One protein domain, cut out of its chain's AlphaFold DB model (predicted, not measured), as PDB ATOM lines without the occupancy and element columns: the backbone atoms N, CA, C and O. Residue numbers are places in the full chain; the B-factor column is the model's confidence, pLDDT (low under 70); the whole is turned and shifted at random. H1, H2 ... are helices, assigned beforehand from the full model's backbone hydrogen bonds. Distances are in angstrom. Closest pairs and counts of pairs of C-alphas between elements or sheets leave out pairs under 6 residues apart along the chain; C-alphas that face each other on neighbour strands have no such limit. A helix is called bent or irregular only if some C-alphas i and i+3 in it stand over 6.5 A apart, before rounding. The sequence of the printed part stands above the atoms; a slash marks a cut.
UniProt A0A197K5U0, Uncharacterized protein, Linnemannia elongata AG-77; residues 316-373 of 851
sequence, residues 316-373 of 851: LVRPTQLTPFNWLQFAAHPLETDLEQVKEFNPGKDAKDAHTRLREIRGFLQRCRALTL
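AT A GLANCE: This is residues 316 to 373 of the 851 residues of an uncharacterized protein of Linnemannia elongata AG-77 (UniProt A0A197K5U0). There is little regular structure: three short helices are set in a compact body made mostly of loops. H2 and H3 follow one another round a corner at Ile 361, H1 is on another side, and the loop of residues 333 to 351 folds back to run, at residues 344 to 345, beside residues 321 to 322, parallel. The 58 printed residues hold H1, H2 and H3 in that order, no named strand, class all helix with 21 residues in helices; the radius of gyration of the C-alphas is 10.3 A, and the rounded outline spans 26 by 19 by 18 A.

HOW THE PARTS SIT: Start at H2, residues 352 to 360, the longest helix. It only just touches H1, residues 327 to 332, with 3 pairs of C-alphas within 8 A; the closest, Ala 331 and Arg 357, are 7.1 A apart. They run the same way at a steep tilt of 49 degrees. H2 and H3, residues 362 to 367, meet only through their link. H1 and H3 are apart. Every O i to N i+4 pair is within hydrogen-bond range in H1, 4 of 5 in H2 and 0 of 2 in H3, where 2 of 3 O i to N i+3 pairs are.

IN THESE COORDINATES: Find C-alpha 352 at (150.356, 144.629, 97.500); H2 runs 14.1 A from there. H1 begins at C-alpha 327, (139.232, 146.987, 104.022), and is 8.6 A long. H3 is 10.2 A long, ends at C-alpha 367, (140.663, 157.214, 114.527), and is only just irregular: C-alphas 362 and 365 are 6.53 A apart.

THE WHOLE: The two C-alphas farthest apart, Asp 350 and Arg 369, are 26.1 A apart. The printed part has no cut; the H1 to H2 link is long, with 19 residues, and the H2 to H3 link is tight. Look at residues 350 to 351 for pLDDT under 70.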
ATOM      1  N   LEU A 316     131.270 151.751 105.338       96.69
ATOM      2  CA  LEU A 316     131.027 150.734 106.360       96.69
ATOM      3  C   LEU A 316     130.360 151.360 107.592       96.69
ATOM      4  O   LEU A 316     130.810 152.375 108.126       96.69
ATOM      5  N   VAL A 317     129.302 150.718 108.089       95.94
ATOM      6  CA  VAL A 317     128.572 151.179 109.273       95.94
ATOM      7  C   VAL A 317     129.194 150.566 110.524       95.94
ATOM      8  O   VAL A 317     128.984 149.387 110.794       95.94
ATOM      9  N   ARG A 318     129.937 151.378 111.290       96.25
ATOM     10  CA  ARG A 318     130.558 151.004 112.580       96.25
ATOM     11  C   ARG A 318     131.265 149.638 112.547       96.25
ATOM     12  O   ARG A 318     130.924 148.754 113.337       96.25
ATOM     13  N   PRO A 319     132.213 149.422 111.618       97.56
ATOM     14  CA  PRO A 319     132.957 148.174 111.573       97.56
ATOM     15  C   PRO A 319     133.677 147.923 112.902       97.56
ATOM     16  O   PRO A 319     134.325 148.808 113.454       97.56
ATOM     17  N   THR A 320     133.601 146.688 113.395       98.12
ATOM     18  CA  THR A 320     134.423 146.230 114.524       98.12
ATOM     19  C   THR A 320     135.741 145.617 114.063       98.12
ATOM     20  O   THR A 320     136.684 145.529 114.843       98.12
ATOM     21  N   GLN A 321     135.816 145.193 112.800       98.06
ATOM     22  CA  GLN A 321     136.989 144.576 112.190       98.06
ATOM     23  C   GLN A 321     137.138 145.061 110.743       98.06
ATOM     24  O   GLN A 321     136.158 145.140 109.993       98.06
ATOM     25  N   LEU A 322     138.374 145.350 110.350       97.00
ATOM     26  CA  LEU A 322     138.778 145.615 108.975       97.00
ATOM     27  C   LEU A 322     139.632 144.433 108.505       97.00
ATOM     28  O   LEU A 322     140.767 144.270 108.935       97.00
ATOM     29  N   THR A 323     139.044 143.582 107.674       94.56
ATOM     30  CA  THR A 323     139.561 142.278 107.228       94.56
ATOM     31  C   THR A 323     139.915 142.325 105.734       94.56
ATOM     32  O   THR A 323     139.560 143.309 105.070       94.56
ATOM     33  N   PRO A 324     140.501 141.260 105.142       90.62
ATOM     34  CA  PRO A 324     140.753 141.207 103.698       90.62
ATOM     35  C   PRO A 324     139.496 141.442 102.841       90.62
ATOM     36  O   PRO A 324     139.602 141.865 101.697       90.62
ATOM     37  N   PHE A 325     138.301 141.215 103.399       90.00
ATOM     38  CA  PHE A 325     137.031 141.287 102.675       90.00
ATOM     39  C   PHE A 325     136.377 142.672 102.639       90.00
ATOM     40  O   PHE A 325     135.540 142.912 101.775       90.00
ATOM     41  N   ASN A 326     136.701 143.577 103.569       94.31
ATOM     42  CA  ASN A 326     136.024 144.879 103.675       94.31
ATOM     43  C   ASN A 326     136.981 146.078 103.744       94.31
ATOM     44  O   ASN A 326     136.527 147.218 103.630       94.31
ATOM     45  N   TRP A 327     138.295 145.869 103.890       94.50
ATOM     46  CA  TRP A 327     139.232 146.987 104.022       94.50
ATOM     47  C   TRP A 327     139.273 147.874 102.766       94.50
ATOM     48  O   TRP A 327     139.420 149.085 102.900       94.50
ATOM     49  N   LEU A 328     139.082 147.316 101.561       93.88
ATOM     50  CA  LEU A 328     139.009 148.103 100.323       93.88
ATOM     51  C   LEU A 328     137.785 149.030 100.295       93.88
ATOM     52  O   LEU A 328     137.890 150.165  99.834       93.88
ATOM     53  N   GLN A 329     136.648 148.583 100.841       95.94
ATOM     54  CA  GLN A 329     135.453 149.416 101.008       95.94
ATOM     55  C   GLN A 329     135.710 150.568 101.979       95.94
ATOM     56  O   GLN A 329     135.328 151.704 101.708       95.94
ATOM     57  N   PHE A 330     136.417 150.297 103.080       96.38
ATOM     58  CA  PHE A 330     136.897 151.348 103.974       96.38
ATOM     59  C   PHE A 330     137.848 152.316 103.252       96.38
ATOM     60  O   PHE A 330     137.665 153.526 103.338       96.38
ATOM     61  N   ALA A 331     138.838 151.804 102.517       95.75
ATOM     62  CA  ALA A 331     139.826 152.622 101.818       95.75
ATOM     63  C   ALA A 331     139.200 153.504 100.725       95.75
ATOM     64  O   ALA A 331     139.755 154.552 100.395       95.75
ATOM     65  N   ALA A 332     138.054 153.101 100.167       96.19
ATOM     66  CA  ALA A 332     137.278 153.918  99.240       96.19
ATOM     67  C   ALA A 332     136.571 155.096  99.935       96.19
ATOM     68  O   ALA A 332     136.422 156.152  99.320       96.19
ATOM     69  N   HIS A 333     136.212 154.943 101.217       97.19
ATOM     70  CA  HIS A 333     135.461 155.918 102.021       97.19
ATOM     71  C   HIS A 333     136.106 156.170 103.393       97.19
ATOM     72  O   HIS A 333     135.458 155.991 104.437       97.19
ATOM     73  N   PRO A 334     137.389 156.580 103.439       96.81
ATOM     74  CA  PRO A 334     138.142 156.586 104.681       96.81
ATOM     75  C   PRO A 334     137.546 157.575 105.680       96.81
ATOM     76  O   PRO A 334     137.418 157.235 106.849       96.81
ATOM     77  N   LEU A 335     137.132 158.767 105.238       96.44
ATOM     78  CA  LEU A 335     136.616 159.832 106.110       96.44
ATOM     79  C   LEU A 335     135.167 159.612 106.569       96.44
ATOM     80  O   LEU A 335     134.801 160.083 107.642       96.44
ATOM     81  N   GLU A 336     134.361 158.898 105.784       97.44
ATOM     82  CA  GLU A 336     132.934 158.674 106.060       97.44
ATOM     83  C   GLU A 336     132.693 157.471 106.979       97.44
ATOM     84  O   GLU A 336     131.704 157.423 107.707       97.44
ATOM     85  N   THR A 337     133.611 156.503 106.970       97.56
ATOM     86  CA  THR A 337     133.530 155.312 107.820       97.56
ATOM     87  C   THR A 337     133.861 155.664 109.270       97.56
ATOM     88  O   THR A 337     134.951 156.164 109.547       97.56
ATOM     89  N   ASP A 338     132.959 155.370 110.207       96.88
ATOM     90  CA  ASP A 338     133.205 155.500 111.649       96.88
ATOM     91  C   ASP A 338     134.137 154.382 112.145       96.88
ATOM     92  O   ASP A 338     133.767 153.208 112.140       96.88
ATOM     93  N   LEU A 339     135.351 154.745 112.568       97.38
ATOM     94  CA  LEU A 339     136.392 153.805 112.991       97.38
ATOM     95  C   LEU A 339     136.490 153.636 114.512       97.38
ATOM     96  O   LEU A 339     137.324 152.860 114.976       97.38
ATOM     97  N   GLU A 340     135.658 154.321 115.304       96.25
ATOM     98  CA  GLU A 340     135.792 154.325 116.769       96.25
ATOM     99  C   GLU A 340     135.696 152.918 117.380       96.25
ATOM    100  O   GLU A 340     136.321 152.642 118.404       96.25
ATOM    101  N   GLN A 341     134.948 152.014 116.734       97.31
ATOM    102  CA  GLN A 341     134.688 150.649 117.207       97.31
ATOM    103  C   GLN A 341     135.620 149.586 116.612       97.31
ATOM    104  O   GLN A 341     135.500 148.414 116.977       97.31
ATOM    105  N   VAL A 342     136.544 149.964 115.721       98.38
ATOM    106  CA  VAL A 342     137.456 149.013 115.073       98.38
ATOM    107  C   VAL A 342     138.446 148.477 116.098       98.38
ATOM    108  O   VAL A 342     139.287 149.215 116.606       98.38
ATOM    109  N   LYS A 343     138.347 147.176 116.376       98.50
ATOM    110  CA  LYS A 343     139.223 146.429 117.283       98.50
ATOM    111  C   LYS A 343     140.367 145.733 116.569       98.50
ATOM    112  O   LYS A 343     141.418 145.539 117.174       98.50
ATOM    113  N   GLU A 344     140.161 145.363 115.310       98.38
ATOM    114  CA  GLU A 344     141.116 144.572 114.540       98.38
ATOM    115  C   GLU A 344     141.280 145.155 113.138       98.38
ATOM    116  O   GLU A 344     140.292 145.439 112.455       98.38
ATOM    117  N   PHE A 345     142.528 145.301 112.701       97.75
ATOM    118  CA  PHE A 345     142.876 145.654 111.331       97.75
ATOM    119  C   PHE A 345     143.834 144.605 110.761       97.75
ATOM    120  O   PHE A 345     144.921 144.410 111.296       97.75
ATOM    121  N   ASN A 346     143.419 143.925 109.695       96.12
ATOM    122  CA  ASN A 346     144.188 142.925 108.964       96.12
ATOM    123  C   ASN A 346     143.748 142.919 107.485       96.12
ATOM    124  O   ASN A 346     142.754 142.273 107.150       96.12
ATOM    125  N   PRO A 347     144.465 143.603 106.579       92.31
ATOM    126  CA  PRO A 347     144.121 143.650 105.161       92.31
ATOM    127  C   PRO A 347     144.479 142.349 104.415       92.31
ATOM    128  O   PRO A 347     144.105 142.196 103.255       92.31
ATOM    129  N   GLY A 348     145.160 141.397 105.066       89.88
ATOM    130  CA  GLY A 348     145.668 140.169 104.449       89.88
ATOM    131  C   GLY A 348     147.070 140.330 103.854       89.88
ATOM    132  O   GLY A 348     147.592 141.436 103.742       89.88
ATOM    133  N   LYS A 349     147.701 139.204 103.494       79.75
ATOM    134  CA  LYS A 349     149.087 139.167 102.982       79.75
ATOM    135  C   LYS A 349     149.211 139.569 101.510       79.75
ATOM    136  O   LYS A 349     150.256 140.060 101.101       79.75
ATOM    137  N   ASP A 350     148.158 139.363 100.723       69.31
ATOM    138  CA  ASP A 350     148.212 139.494  99.260       69.31
ATOM    139  C   ASP A 350     147.940 140.916  98.755       69.31
ATOM    140  O   ASP A 350     147.983 141.182  97.556       69.31
ATOM    141  N   ALA A 351     147.699 141.860  99.663       66.88
ATOM    142  CA  ALA A 351     147.258 143.199  99.322       66.88
ATOM    143  C   ALA A 351     148.448 144.125  98.999       66.88
ATOM    144  O   ALA A 351     148.685 145.123  99.680       66.88
ATOM    145  N   LYS A 352     149.222 143.798  97.954       73.62
ATOM    146  CA  LYS A 352     150.356 144.629  97.500       73.62
ATOM    147  C   LYS A 352     149.938 146.079  97.246       73.62
ATOM    148  O   LYS A 352     150.646 146.990  97.668       73.62
ATOM    149  N   ASP A 353     148.760 146.296  96.665       73.75
ATOM    150  CA  ASP A 353     148.254 147.646  96.400       73.75
ATOM    151  C   ASP A 353     147.608 148.293  97.635       73.75
ATOM    152  O   ASP A 353     147.420 149.515  97.668       73.75
ATOM    153  N   ALA A 354     147.330 147.519  98.698       79.81
ATOM    154  CA  ALA A 354     146.951 148.096  99.986       79.81
ATOM    155  C   ALA A 354     148.040 148.989 100.534       79.81
ATOM    156  O   ALA A 354     147.718 150.018 101.110       79.81
ATOM    157  N   HIS A 355     149.304 148.630 100.330       85.25
ATOM    158  CA  HIS A 355     150.431 149.408 100.825       85.25
ATOM    159  C   HIS A 355     150.365 150.872 100.368       85.25
ATOM    160  O   HIS A 355     150.298 151.786 101.193       85.25
ATOM    161  N   THR A 356     150.269 151.099  99.054       89.31
ATOM    162  CA  THR A 356     150.175 152.445  98.468       89.31
ATOM    163  C   THR A 356     148.974 153.210  99.019       89.31
ATOM    164  O   THR A 356     149.110 154.349  99.465       89.31
ATOM    165  N   ARG A 357     147.800 152.568  99.060       90.00
ATOM    166  CA  ARG A 357     146.558 153.203  99.528       90.00
ATOM    167  C   ARG A 357     146.594 153.516 101.019       90.00
ATOM    168  O   ARG A 357     146.178 154.596 101.425       90.00
ATOM    169  N   LEU A 358     147.108 152.605 101.842       90.25
ATOM    170  CA  LEU A 358     147.241 152.796 103.285       90.25
ATOM    171  C   LEU A 358     148.180 153.954 103.608       90.25
ATOM    172  O   LEU A 358     147.904 154.714 104.535       90.25
ATOM    173  N   ARG A 359     149.234 154.143 102.810       90.31
ATOM    174  CA  ARG A 359     150.138 155.291 102.935       90.31
ATOM    175  C   ARG A 359     149.411 156.617 102.713       90.31
ATOM    176  O   ARG A 359     149.618 157.560 103.478       90.31
ATOM    177  N   GLU A 360     148.526 156.676 101.717       92.25
ATOM    178  CA  GLU A 360     147.703 157.859 101.424       92.25
ATOM    179  C   GLU A 360     146.726 158.184 102.564       92.25
ATOM    180  O   GLU A 360     146.488 159.355 102.859       92.25
ATOM    181  N   ILE A 361     146.200 157.162 103.252       93.31
ATOM    182  CA  ILE A 361     145.203 157.325 104.323       93.31
ATOM    183  C   ILE A 361     145.760 157.128 105.738       93.31
ATOM    184  O   ILE A 361     144.968 157.020 106.670       93.31
ATOM    185  N   ARG A 362     147.086 157.130 105.937       90.50
ATOM    186  CA  ARG A 362     147.781 156.762 107.196       90.50
ATOM    187  C   ARG A 362     147.205 157.355 108.493       90.50
ATOM    188  O   ARG A 362     147.290 156.733 109.546       90.50
ATOM    189  N   GLY A 363     146.564 158.526 108.424       94.00
ATOM    190  CA  GLY A 363     145.879 159.158 109.558       94.00
ATOM    191  C   GLY A 363     144.669 158.382 110.101       94.00
ATOM    192  O   GLY A 363     144.134 158.741 111.147       94.00
ATOM    193  N   PHE A 364     144.221 157.316 109.431       96.06
ATOM    194  CA  PHE A 364     143.084 156.520 109.888       96.06
ATOM    195  C   PHE A 364     143.353 155.764 111.194       96.06
ATOM    196  O   PHE A 364     142.430 155.623 111.992       96.06
ATOM    197  N   LEU A 365     144.598 155.336 111.449       96.19
ATOM    198  CA  LEU A 365     144.954 154.606 112.673       96.19
ATOM    199  C   LEU A 365     144.654 155.432 113.931       96.19
ATOM    200  O   LEU A 365     144.152 154.898 114.917       96.19
ATOM    201  N   GLN A 366     144.842 156.753 113.859       96.06
ATOM    202  CA  GLN A 366     144.501 157.682 114.938       96.06
ATOM    203  C   GLN A 366     142.987 157.722 115.238       96.06
ATOM    204  O   GLN A 366     142.571 158.179 116.302       96.06
ATOM    205  N   ARG A 367     142.123 157.259 114.330       96.12
ATOM    206  CA  ARG A 367     140.663 157.214 114.527       96.12
ATOM    207  C   ARG A 367     140.184 155.877 115.106       96.12
ATOM    208  O   ARG A 367     139.092 155.833 115.665       96.12
ATOM    209  N   CYS A 368     140.998 154.824 115.043       97.31
ATOM    210  CA  CYS A 368     140.674 153.492 115.561       97.31
ATOM    211  C   CYS A 368     140.880 153.410 117.085       97.31
ATOM    212  O   CYS A 368     141.843 152.819 117.571       97.31
ATOM    213  N   ARG A 369     139.986 154.024 117.869       96.75
ATOM    214  CA  ARG A 369     140.166 154.157 119.330       96.75
ATOM    215  C   ARG A 369     140.006 152.856 120.119       96.75
ATOM    216  O   ARG A 369     140.532 152.770 121.222       96.75
ATOM    217  N   ALA A 370     139.351 151.848 119.549       97.75
ATOM    218  CA  ALA A 370     139.209 150.521 120.144       97.75
ATOM    219  C   ALA A 370     140.246 149.494 119.644       97.75
ATOM    220  O   ALA A 370     140.095 148.310 119.943       97.75
ATOM    221  N   LEU A 371     141.258 149.910 118.871       98.50
ATOM    222  CA  LEU A 371     142.177 148.996 118.189       98.50
ATOM    223  C   LEU A 371     143.040 148.212 119.187       98.50
ATOM    224  O   LEU A 371     143.785 148.798 119.966       98.50
ATOM    225  N   THR A 372     142.959 146.885 119.101       98.56
ATOM    226  CA  THR A 372     143.688 145.916 119.943       98.56
ATOM    227  C   THR A 372     144.621 145.028 119.121       98.56
ATOM    228  O   THR A 372     145.708 144.692 119.587       98.56
ATOM    229  N   LEU A 373     144.243 144.706 117.878       98.44
ATOM    230  CA  LEU A 373     145.028 143.906 116.938       98.44
ATOM    231  C   LEU A 373     145.311 144.702 115.666       98.44
ATOM    232  O   LEU A 373     144.389 145.180 115.002       98.44
TER     233      LEU A 373